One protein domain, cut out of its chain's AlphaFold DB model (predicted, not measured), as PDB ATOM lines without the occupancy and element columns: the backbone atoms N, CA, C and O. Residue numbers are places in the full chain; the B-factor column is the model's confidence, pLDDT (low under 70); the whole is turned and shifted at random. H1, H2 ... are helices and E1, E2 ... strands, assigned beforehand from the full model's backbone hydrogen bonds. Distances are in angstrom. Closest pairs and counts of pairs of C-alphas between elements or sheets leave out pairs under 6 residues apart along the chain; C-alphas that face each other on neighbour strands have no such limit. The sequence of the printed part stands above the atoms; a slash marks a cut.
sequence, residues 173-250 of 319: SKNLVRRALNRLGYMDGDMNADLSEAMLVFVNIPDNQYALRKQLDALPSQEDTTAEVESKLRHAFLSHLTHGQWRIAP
ATOM      1  N   SER A 173     118.240 -81.576  27.936       97.00
ATOM      2  CA  SER A 173     116.809 -81.836  28.037       97.00
ATOM      3  C   SER A 173     116.034 -80.661  27.453       97.00
ATOM      4  O   SER A 173     116.569 -79.565  27.286       97.00
ATOM      5  N   LYS A 174     114.729 -80.846  27.225       96.75
ATOM      6  CA  LYS A 174     113.838 -79.746  26.813       96.75
ATOM      7  C   LYS A 174     113.828 -78.572  27.801       96.75
ATOM      8  O   LYS A 174     113.593 -77.454  27.386       96.75
ATOM      9  N   ASN A 175     114.130 -78.819  29.079       97.56
ATOM     10  CA  ASN A 175     114.160 -77.803  30.136       97.56
ATOM     11  C   ASN A 175     115.590 -77.366  30.506       97.56
ATOM     12  O   ASN A 175     115.797 -76.823  31.596       97.56
ATOM     13  N   LEU A 176     116.593 -77.637  29.659       98.19
ATOM     14  CA  LEU A 176     117.995 -77.343  29.965       98.19
ATOM     15  C   LEU A 176     118.210 -75.857  30.278       98.19
ATOM     16  O   LEU A 176     118.832 -75.542  31.289       98.19
ATOM     17  N   VAL A 177     117.647 -74.951  29.470       98.56
ATOM     18  CA  VAL A 177     117.807 -73.499  29.659       98.56
ATOM     19  C   VAL A 177     117.221 -73.055  30.996       98.56
ATOM     20  O   VAL A 177     117.916 -72.417  31.786       98.56
ATOM     21  N   ARG A 178     115.994 -73.481  31.318       98.50
ATOM     22  CA  ARG A 178     115.366 -73.222  32.625       98.50
ATOM     23  C   ARG A 178     116.231 -73.723  33.788       98.50
ATOM     24  O   ARG A 178     116.440 -72.991  34.752       98.50
ATOM     25  N   ARG A 179     116.756 -74.953  33.710       98.44
ATOM     26  CA  ARG A 179     117.619 -75.539  34.756       98.44
ATOM     27  C   ARG A 179     118.938 -74.777  34.903       98.44
ATOM     28  O   ARG A 179     119.364 -74.518  36.027       98.44
ATOM     29  N   ALA A 180     119.555 -74.384  33.791       98.50
ATOM     30  CA  ALA A 180     120.779 -73.591  33.782       98.50
ATOM     31  C   ALA A 180     120.558 -72.207  34.410       98.50
ATOM     32  O   ALA A 180     121.303 -71.807  35.304       98.50
ATOM     33  N   LEU A 181     119.495 -71.504  34.013       98.62
ATOM     34  CA  LEU A 181     119.154 -70.186  34.550       98.62
ATOM     35  C   LEU A 181     118.776 -70.233  36.033       98.62
ATOM     36  O   LEU A 181     119.177 -69.346  36.787       98.62
ATOM     37  N   ASN A 182     118.083 -71.283  36.482       98.19
ATOM     38  CA  ASN A 182     117.829 -71.506  37.903       98.19
ATOM     39  C   ASN A 182     119.137 -71.694  38.686       98.19
ATOM     40  O   ASN A 182     119.367 -71.015  39.685       98.19
ATOM     41  N   ARG A 183     120.051 -72.530  38.182       97.88
ATOM     42  CA  ARG A 183     121.352 -72.765  38.821       97.88
ATOM     43  C   ARG A 183     122.238 -71.516  38.866       97.88
ATOM     44  O   ARG A 183     123.019 -71.356  39.798       97.88
ATOM     45  N   LEU A 184     122.093 -70.621  37.892       98.38
ATOM     46  CA  LEU A 184     122.779 -69.326  37.835       98.38
ATOM     47  C   LEU A 184     122.059 -68.210  38.623       98.38
ATOM     48  O   LEU A 184     122.529 -67.070  38.638       98.38
ATOM     49  N   GLY A 185     120.941 -68.522  39.287       97.88
ATOM     50  CA  GLY A 185     120.186 -67.601  40.143       97.88
ATOM     51  C   GLY A 185     119.278 -66.618  39.400       97.88
ATOM     52  O   GLY A 185     118.792 -65.669  40.008       97.88
ATOM     53  N   TYR A 186     119.057 -66.810  38.095       98.56
ATOM     54  CA  TYR A 186     118.149 -65.970  37.303       98.56
ATOM     55  C   TYR A 186     116.686 -66.343  37.500       98.56
ATOM     56  O   TYR A 186     115.830 -65.484  37.316       98.56
ATOM     57  N   MET A 187     116.419 -67.595  37.880       98.12
ATOM     58  CA  MET A 187     115.076 -68.109  38.129       98.12
ATOM     59  C   MET A 187     114.953 -68.728  39.513       98.12
ATOM     60  O   MET A 187     115.859 -69.429  39.964       98.12
ATOM     61  N   ASP A 188     113.784 -68.578  40.118       95.94
ATOM     62  CA  ASP A 188     113.359 -69.284  41.324       95.94
ATOM     63  C   ASP A 188     111.863 -69.639  41.228       95.94
ATOM     64  O   ASP A 188     111.221 -69.402  40.205       95.94
ATOM     65  N   GLY A 189     111.334 -70.297  42.259       93.00
ATOM     66  CA  GLY A 189     109.924 -70.691  42.324       93.00
ATOM     67  C   GLY A 189     108.982 -69.599  42.838       93.00
ATOM     68  O   GLY A 189     107.830 -69.916  43.112       93.00
ATOM     69  N   ASP A 190     109.464 -68.368  43.019       95.19
ATOM     70  CA  ASP A 190     108.734 -67.277  43.665       95.19
ATOM     71  C   ASP A 190     108.808 -66.000  42.804       95.19
ATOM     72  O   ASP A 190     108.111 -65.881  41.795       95.19
ATOM     73  N   MET A 191     109.699 -65.059  43.131       96.75
ATOM     74  CA  MET A 191     109.758 -63.740  42.489       96.75
ATOM     75  C   MET A 191     110.450 -63.719  41.113       96.75
ATOM     76  O   MET A 191     110.511 -62.664  40.474       96.75
ATOM     77  N   ASN A 192     110.998 -64.845  40.645       97.88
ATOM     78  CA  ASN A 192     111.727 -64.959  39.378       97.88
ATOM     79  C   ASN A 192     111.254 -66.152  38.518       97.88
ATOM     80  O   ASN A 192     112.064 -66.872  37.936       97.88
ATOM     81  N   ALA A 193     109.939 -66.375  38.432       97.38
ATOM     82  CA  ALA A 193     109.367 -67.529  37.728       97.38
ATOM     83  C   ALA A 193     109.272 -67.388  36.184       97.38
ATOM     84  O   ALA A 193     109.134 -68.401  35.487       97.38
ATOM     85  N   ASP A 194     109.339 -66.163  35.643       97.88
ATOM     86  CA  ASP A 194     109.195 -65.877  34.203       97.88
ATOM     87  C   ASP A 194     110.494 -66.199  33.434       97.88
ATOM     88  O   ASP A 194     111.539 -65.579  33.642       97.88
ATOM     89  N   LEU A 195     110.433 -67.207  32.553       97.81
ATOM     90  CA  LEU A 195     111.591 -67.676  31.784       97.81
ATOM     91  C   LEU A 195     112.059 -66.637  30.755       97.81
ATOM     92  O   LEU A 195     113.266 -66.465  30.586       97.81
ATOM     93  N   SER A 196     111.136 -65.942  30.091       97.31
ATOM     94  CA  SER A 196     111.466 -64.954  29.061       97.31
ATOM     95  C   SER A 196     112.227 -63.775  29.664       97.31
ATOM     96  O   SER A 196     113.262 -63.371  29.133       97.31
ATOM     97  N   GLU A 197     111.799 -63.283  30.830       97.62
ATOM     98  CA  GLU A 197     112.544 -62.248  31.553       97.62
ATOM     99  C   GLU A 197     113.901 -62.746  32.057       97.62
ATOM    100  O   GLU A 197     114.892 -62.018  31.969       97.62
ATOM    101  N   ALA A 198     113.991 -63.986  32.543       98.44
ATOM    102  CA  ALA A 198     115.266 -64.557  32.966       98.44
ATOM    103  C   ALA A 198     116.271 -64.637  31.802       98.44
ATOM    104  O   ALA A 198     117.438 -64.273  31.977       98.44
ATOM    105  N   MET A 199     115.819 -65.047  30.609       98.50
ATOM    106  CA  MET A 199     116.630 -65.043  29.386       98.50
ATOM    107  C   MET A 199     117.049 -63.623  28.999       98.50
ATOM    108  O   MET A 199     118.238 -63.390  28.781       98.50
ATOM    109  N   LEU A 200     116.115 -62.663  28.993       97.12
ATOM    110  CA  LEU A 200     116.390 -61.251  28.703       97.12
ATOM    111  C   LEU A 200     117.486 -60.687  29.617       97.12
ATOM    112  O   LEU A 200     118.445 -60.070  29.144       97.12
ATOM    113  N   VAL A 201     117.366 -60.901  30.930       98.00
ATOM    114  CA  VAL A 201     118.364 -60.417  31.891       98.00
ATOM    115  C   VAL A 201     119.698 -61.122  31.655       98.00
ATOM    116  O   VAL A 201     120.734 -60.460  31.629       98.00
ATOM    117  N   PHE A 202     119.693 -62.442  31.439       98.44
ATOM    118  CA  PHE A 202     120.902 -63.230  31.203       98.44
ATOM    119  C   PHE A 202     121.704 -62.743  29.991       98.44
ATOM    120  O   PHE A 202     122.909 -62.513  30.129       98.44
ATOM    121  N   VAL A 203     121.055 -62.546  28.836       97.75
ATOM    122  CA  VAL A 203     121.730 -62.156  27.581       97.75
ATOM    123  C   VAL A 203     122.266 -60.727  27.615       97.75
ATOM    124  O   VAL A 203     123.209 -60.408  26.894       97.75
ATOM    125  N   ASN A 204     121.701 -59.873  28.473       96.50
ATOM    126  CA  ASN A 204     122.129 -58.488  28.647       96.50
ATOM    127  C   ASN A 204     123.180 -58.301  29.757       96.50
ATOM    128  O   ASN A 204     123.684 -57.192  29.947       96.50
ATOM    129  N   ILE A 205     123.560 -59.354  30.492       95.75
ATOM    130  CA  ILE A 205     124.680 -59.257  31.434       95.75
ATOM    131  C   ILE A 205     126.003 -59.147  30.655       95.75
ATOM    132  O   ILE A 205     126.275 -60.026  29.843       95.75
ATOM    133  N   PRO A 206     126.886 -58.163  30.941       93.81
ATOM    134  CA  PRO A 206     128.050 -57.868  30.093       93.81
ATOM    135  C   PRO A 206     128.964 -59.058  29.774       93.81
ATOM    136  O   PRO A 206     129.344 -59.253  28.624       93.81
ATOM    137  N   ASP A 207     129.302 -59.873  30.780       94.88
ATOM    138  CA  ASP A 207     130.175 -61.042  30.596       94.88
ATOM    139  C   ASP A 207     129.504 -62.114  29.715       94.88
ATOM    140  O   ASP A 207     130.138 -62.681  28.826       94.88
ATOM    141  N   ASN A 208     128.204 -62.346  29.925       97.56
ATOM    142  CA  ASN A 208     127.426 -63.322  29.162       97.56
ATOM    143  C   ASN A 208     127.200 -62.822  27.732       97.56
ATOM    144  O   ASN A 208     127.432 -63.565  26.785       97.56
ATOM    145  N   GLN A 209     126.833 -61.549  27.565       96.12
ATOM    146  CA  GLN A 209     126.667 -60.902  26.264       96.12
ATOM    147  C   GLN A 209     127.954 -60.989  25.439       96.12
ATOM    148  O   GLN A 209     127.910 -61.284  24.246       96.12
ATOM    149  N   TYR A 210     129.110 -60.747  26.071       95.00
ATOM    150  CA  TYR A 210     130.408 -60.882  25.420       95.00
ATOM    151  C   TYR A 210     130.660 -62.321  24.961       95.00
ATOM    152  O   TYR A 210     131.007 -62.514  23.800       95.00
ATOM    153  N   ALA A 211     130.457 -63.319  25.827       95.75
ATOM    154  CA  ALA A 211     130.639 -64.725  25.468       95.75
ATOM    155  C   ALA A 211     129.711 -65.136  24.311       95.75
ATOM    156  O   ALA A 211     130.177 -65.650  23.292       95.75
ATOM    157  N   LEU A 212     128.420 -64.807  24.413       97.25
ATOM    158  CA  LEU A 212     127.422 -65.083  23.380       97.25
ATOM    159  C   LEU A 212     127.790 -64.434  22.039       97.25
ATOM    160  O   LEU A 212     127.709 -65.086  21.007       97.25
ATOM    161  N   ARG A 213     128.249 -63.176  22.040       96.31
ATOM    162  CA  ARG A 213     128.579 -62.437  20.810       96.31
ATOM    163  C   ARG A 213     129.929 -62.818  20.210       96.31
ATOM    164  O   ARG A 213     130.062 -62.879  18.997       96.31
ATOM    165  N   LYS A 214     130.969 -62.930  21.038       94.81
ATOM    166  CA  LYS A 214     132.369 -62.981  20.579       94.81
ATOM    167  C   LYS A 214     132.966 -64.377  20.563       94.81
ATOM    168  O   LYS A 214     133.950 -64.570  19.863       94.81
ATOM    169  N   GLN A 215     132.415 -65.311  21.333       93.19
ATOM    170  CA  GLN A 215     132.939 -66.678  21.420       93.19
ATOM    171  C   GLN A 215     132.019 -67.689  20.741       93.19
ATOM    172  O   GLN A 215     132.495 -68.700  20.239       93.19
ATOM    173  N   LEU A 216     130.711 -67.418  20.734       94.25
ATOM    174  CA  LEU A 216     129.701 -68.404  20.359       94.25
ATOM    175  C   LEU A 216     128.866 -68.043  19.136       94.25
ATOM    176  O   LEU A 216     128.178 -68.920  18.631       94.25
ATOM    177  N   ASP A 217     128.883 -66.780  18.705       95.88
ATOM    178  CA  ASP A 217     127.971 -66.261  17.673       95.88
ATOM    179  C   ASP A 217     126.493 -66.628  17.940       95.88
ATOM    180  O   ASP A 217     125.708 -66.947  17.055       95.88
ATOM    181  N   ALA A 218     126.118 -66.616  19.222       96.88
ATOM    182  CA  ALA A 218     124.823 -67.059  19.734       96.88
ATOM    183  C   ALA A 218     124.087 -65.933  20.475       96.88
ATOM    184  O   ALA A 218     123.196 -66.191  21.286       96.88
ATOM    185  N   LEU A 219     124.486 -64.675  20.258       97.31
ATOM    186  CA  LEU A 219     123.774 -63.540  20.831       97.31
ATOM    187  C   LEU A 219     122.433 -63.359  20.099       97.31
ATOM    188  O   LEU A 219     122.445 -63.242  18.872       97.31
ATOM    189  N   PRO A 220     121.299 -63.296  20.817       97.12
ATOM    190  CA  PRO A 220     120.021 -63.025  20.178       97.12
ATOM    191  C   PRO A 220     119.958 -61.649  19.508       97.12
ATOM    192  O   PRO A 220     120.641 -60.710  19.931       97.12
ATOM    193  N   SER A 221     119.124 -61.531  18.481       95.12
ATOM    194  CA  SER A 221     118.731 -60.273  17.848       95.12
ATOM    195  C   SER A 221     117.334 -59.845  18.318       95.12
ATOM    196  O   SER A 221     116.688 -60.552  19.089       95.12
ATOM    197  N   GLN A 222     116.883 -58.652  17.920       91.44
ATOM    198  CA  GLN A 222     115.570 -58.130  18.337       91.44
ATOM    199  C   GLN A 222     114.404 -58.838  17.627       91.44
ATOM    200  O   GLN A 222     113.273 -58.825  18.110       91.44
ATOM    201  N   GLU A 223     114.694 -59.451  16.482       94.44
ATOM    202  CA  GLU A 223     113.746 -60.177  15.642       94.44
ATOM    203  C   GLU A 223     113.536 -61.623  16.106       94.44
ATOM    204  O   GLU A 223     112.577 -62.258  15.672       94.44
ATOM    205  N   ASP A 224     114.410 -62.141  16.976       96.06
ATOM    206  CA  ASP A 224     114.271 -63.495  17.501       96.06
ATOM    207  C   ASP A 224     113.016 -63.612  18.374       96.06
ATOM    208  O   ASP A 224     112.777 -62.840  19.308       96.06
ATOM    209  N   THR A 225     112.252 -64.665  18.128       96.19
ATOM    210  CA  THR A 225     111.191 -65.129  19.017       96.19
ATOM    211  C   THR A 225     111.769 -65.679  20.323       96.19
ATOM    212  O   THR A 225     112.914 -66.132  20.394       96.19
ATOM    213  N   THR A 226     110.942 -65.755  21.369       96.00
ATOM    214  CA  THR A 226     111.329 -66.379  22.650       96.00
ATOM    215  C   THR A 226     111.887 -67.804  22.467       96.00
ATOM    216  O   THR A 226     112.852 -68.181  23.133       96.00
ATOM    217  N   ALA A 227     111.329 -68.592  21.541       97.00
ATOM    218  CA  ALA A 227     111.791 -69.954  21.266       97.00
ATOM    219  C   ALA A 227     113.169 -69.989  20.579       97.00
ATOM    220  O   ALA A 227     113.990 -70.859  20.874       97.00
ATOM    221  N   GLU A 228     113.452 -69.036  19.688       97.94
ATOM    222  CA  GLU A 228     114.764 -68.900  19.044       97.94
ATOM    223  C   GLU A 228     115.832 -68.457  20.044       97.94
ATOM    224  O   GLU A 228     116.933 -69.009  20.046       97.94
ATOM    225  N   VAL A 229     115.490 -67.542  20.957       98.06
ATOM    226  CA  VAL A 229     116.357 -67.157  22.081       98.06
ATOM    227  C   VAL A 229     116.689 -68.375  22.942       98.06
ATOM    228  O   VAL A 229     117.860 -68.621  23.236       98.06
ATOM    229  N   GLU A 230     115.682 -69.169  23.317       98.31
ATOM    230  CA  GLU A 230     115.888 -70.388  24.104       98.31
ATOM    231  C   GLU A 230     116.786 -71.389  23.359       98.31
ATOM    232  O   GLU A 230     117.720 -71.942  23.942       98.31
ATOM    233  N   SER A 231     116.569 -71.572  22.055       98.00
ATOM    234  CA  SER A 231     117.403 -72.427  21.204       98.00
ATOM    235  C   SER A 231     118.864 -71.955  21.155       98.00
ATOM    236  O   SER A 231     119.783 -72.751  21.377       98.00
ATOM    237  N   LYS A 232     119.098 -70.648  20.964       98.25
ATOM    238  CA  LYS A 232     120.440 -70.039  20.974       98.25
ATOM    239  C   LYS A 232     121.136 -70.221  22.322       98.25
ATOM    240  O   LYS A 232     122.311 -70.584  22.364       98.25
ATOM    241  N   LEU A 233     120.418 -70.045  23.432       98.38
ATOM    242  CA  LEU A 233     120.962 -70.279  24.771       98.38
ATOM    243  C   LEU A 233     121.274 -71.753  25.028       98.38
ATOM    244  O   LEU A 233     122.318 -72.069  25.599       98.38
ATOM    245  N   ARG A 234     120.414 -72.670  24.575       97.94
ATOM    246  CA  ARG A 234     120.681 -74.110  24.655       97.94
ATOM    247  C   ARG A 234     121.954 -74.474  23.894       97.94
ATOM    248  O   ARG A 234     122.812 -75.160  24.448       97.94
ATOM    249  N   HIS A 235     122.106 -73.964  22.671       96.19
ATOM    250  CA  HIS A 235     123.322 -74.128  21.876       96.19
ATOM    251  C   HIS A 235     124.557 -73.571  22.603       96.19
ATOM    252  O   HIS A 235     125.566 -74.263  22.732       96.19
ATOM    253  N   ALA A 236     124.458 -72.355  23.147       96.94
ATOM    254  CA  ALA A 236     125.533 -71.712  23.894       96.94
ATOM    255  C   ALA A 236     125.986 -72.531  25.113       96.94
ATOM    256  O   ALA A 236     127.185 -72.665  25.353       96.94
ATOM    257  N   PHE A 237     125.045 -73.102  25.869       97.19
ATOM    258  CA  PHE A 237     125.350 -73.935  27.032       97.19
ATOM    259  C   PHE A 237     125.992 -75.273  26.652       97.19
ATOM    260  O   PHE A 237     126.900 -75.730  27.343       97.19
ATOM    261  N   LEU A 238     125.558 -75.890  25.555       94.25
ATOM    262  CA  LEU A 238     126.118 -77.154  25.065       94.25
ATOM    263  C   LEU A 238     127.487 -77.000  24.396       94.25
ATOM    264  O   LEU A 238     128.239 -77.975  24.288       94.25
ATOM    265  N   SER A 239     127.815 -75.784  23.961       91.75
ATOM    266  CA  SER A 239     129.047 -75.489  23.248       91.75
ATOM    267  C   SER A 239     130.297 -75.720  24.099       91.75
ATOM    268  O   SER A 239     130.398 -75.322  25.259       91.75
ATOM    269  N   HIS A 240     131.301 -76.313  23.459       89.31
ATOM    270  CA  HIS A 240     132.636 -76.529  24.006       89.31
ATOM    271  C   HIS A 240     133.593 -75.368  23.680       89.31
ATOM    272  O   HIS A 240     134.781 -75.469  23.955       89.31
ATOM    273  N   LEU A 241     133.102 -74.267  23.093       89.81
ATOM    274  CA  LEU A 241     133.908 -73.105  22.688       89.81
ATOM    275  C   LEU A 241     134.084 -72.060  23.805       89.81
ATOM    276  O   LEU A 241     134.471 -70.922  23.550       89.81
ATOM    277  N   THR A 242     133.768 -72.413  25.050       91.25
ATOM    278  CA  THR A 242     133.938 -71.527  26.207       91.25
ATOM    279  C   THR A 242     134.501 -72.302  27.384       91.25
ATOM    280  O   THR A 242     134.455 -73.526  27.424       91.25
ATOM    281  N   HIS A 243     134.937 -71.599  28.427       92.12
ATOM    282  CA  HIS A 243     135.248 -72.239  29.706       92.12
ATOM    283  C   HIS A 243     134.000 -72.696  30.484       92.12
ATOM    284  O   HIS A 243     134.147 -73.137  31.616       92.12
ATOM    285  N   GLY A 244     132.779 -72.523  29.961       95.06
ATOM    286  CA  GLY A 244     131.538 -72.766  30.713       95.06
ATOM    287  C   GLY A 244     131.288 -71.735  31.815       95.06
ATOM    288  O   GLY A 244     130.419 -71.925  32.662       95.06
ATOM    289  N   GLN A 245     132.065 -70.649  31.833       97.31
ATOM    290  CA  GLN A 245     131.949 -69.592  32.827       97.31
ATOM    291  C   GLN A 245     130.780 -68.680  32.480       97.31
ATOM    292  O   GLN A 245     130.833 -67.955  31.490       97.31
ATOM    293  N   TRP A 246     129.761 -68.679  33.332       98.12
ATOM    294  CA  TRP A 246     128.566 -67.863  33.151       98.12
ATOM    295  C   TRP A 246     128.343 -66.999  34.374       98.12
ATOM    296  O   TRP A 246     128.426 -67.458  35.518       98.12
ATOM    297  N   ARG A 247     128.090 -65.713  34.145       98.12
ATOM    298  CA  ARG A 247     127.822 -64.789  35.231       98.12
ATOM    299  C   ARG A 247     126.468 -65.097  35.849       98.12
ATOM    300  O   ARG A 247     125.503 -65.313  35.127       98.12
ATOM    301  N   ILE A 248     126.431 -65.103  37.180       98.44
ATOM    302  CA  ILE A 248     125.199 -65.253  37.960       98.44
ATOM    303  C   ILE A 248     124.344 -63.984  37.905       98.44
ATOM    304  O   ILE A 248     124.849 -62.894  37.601       98.44
ATOM    305  N   ALA A 249     123.070 -64.122  38.273       97.75
ATOM    306  CA  ALA A 249     122.124 -63.015  38.349       97.75
ATOM    307  C   ALA A 249     122.654 -61.826  39.183       97.75
ATOM    308  O   ALA A 249     123.427 -62.004  40.138       97.75
ATOM    309  N   PRO A 250     122.289 -60.582  38.814       96.06
ATOM    310  CA  PRO A 250     122.753 -59.395  39.517       96.06
ATOM    311  C   PRO A 250     122.252 -59.373  40.964       96.06
ATOM    312  O   PRO A 250     121.114 -59.718  41.256       96.06
TER     313      PRO A 250
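What this domain is: This is residues 173 to 250 of the 319 residues of the protein "Hypothetical protein" of Symbiodinium natans (UniProt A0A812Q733). Look for a compact cluster of short helices: H1, H2 and H4 form a triangle, H1 crossing both others. H3 turns off H2's end, with short strand E1 beside it. The printed part has 78 residues, mostly helix, ordered H1, H2, H3, H4, E1; radius of gyration of the C-alphas 11.5 A, spans 33 by 27 by 25 A.

How they stand to each other: Start at H4, residues 226 to 238; it touches H1, residues 176 to 183, about perpendicular at 75 degrees, closest C-alphas Val 177 and Arg 234, 5.8 A. H2, residues 195 to 204, touches H1 at C-alphas Leu 195 and Arg 178, 6.8 A. H3, residues 206 to 214, touches H2 only at the corner, closest C-alphas Gln 209 and Val 203, 5.3 A. E1, residues 245 to 247, pairs with no named strand. In H1 to H4 every O i to N i+4 pair is within hydrogen-bond range.

Where its parts are: Find C-alpha 176 at (117.995, -77.343, 29.965), beginning H1; H2 runs 14.3 A and H4 18.5 A. E1 ends at C-alpha 247, (127.822, -64.789, 35.231).

The domain as a whole: The farthest C-alphas, Asp 190 and Lys 214, are 33.3 A apart. Links H1 to H2 and H3 to H4 are long. The printed part has no cut; no printed residue is under pLDDT 70.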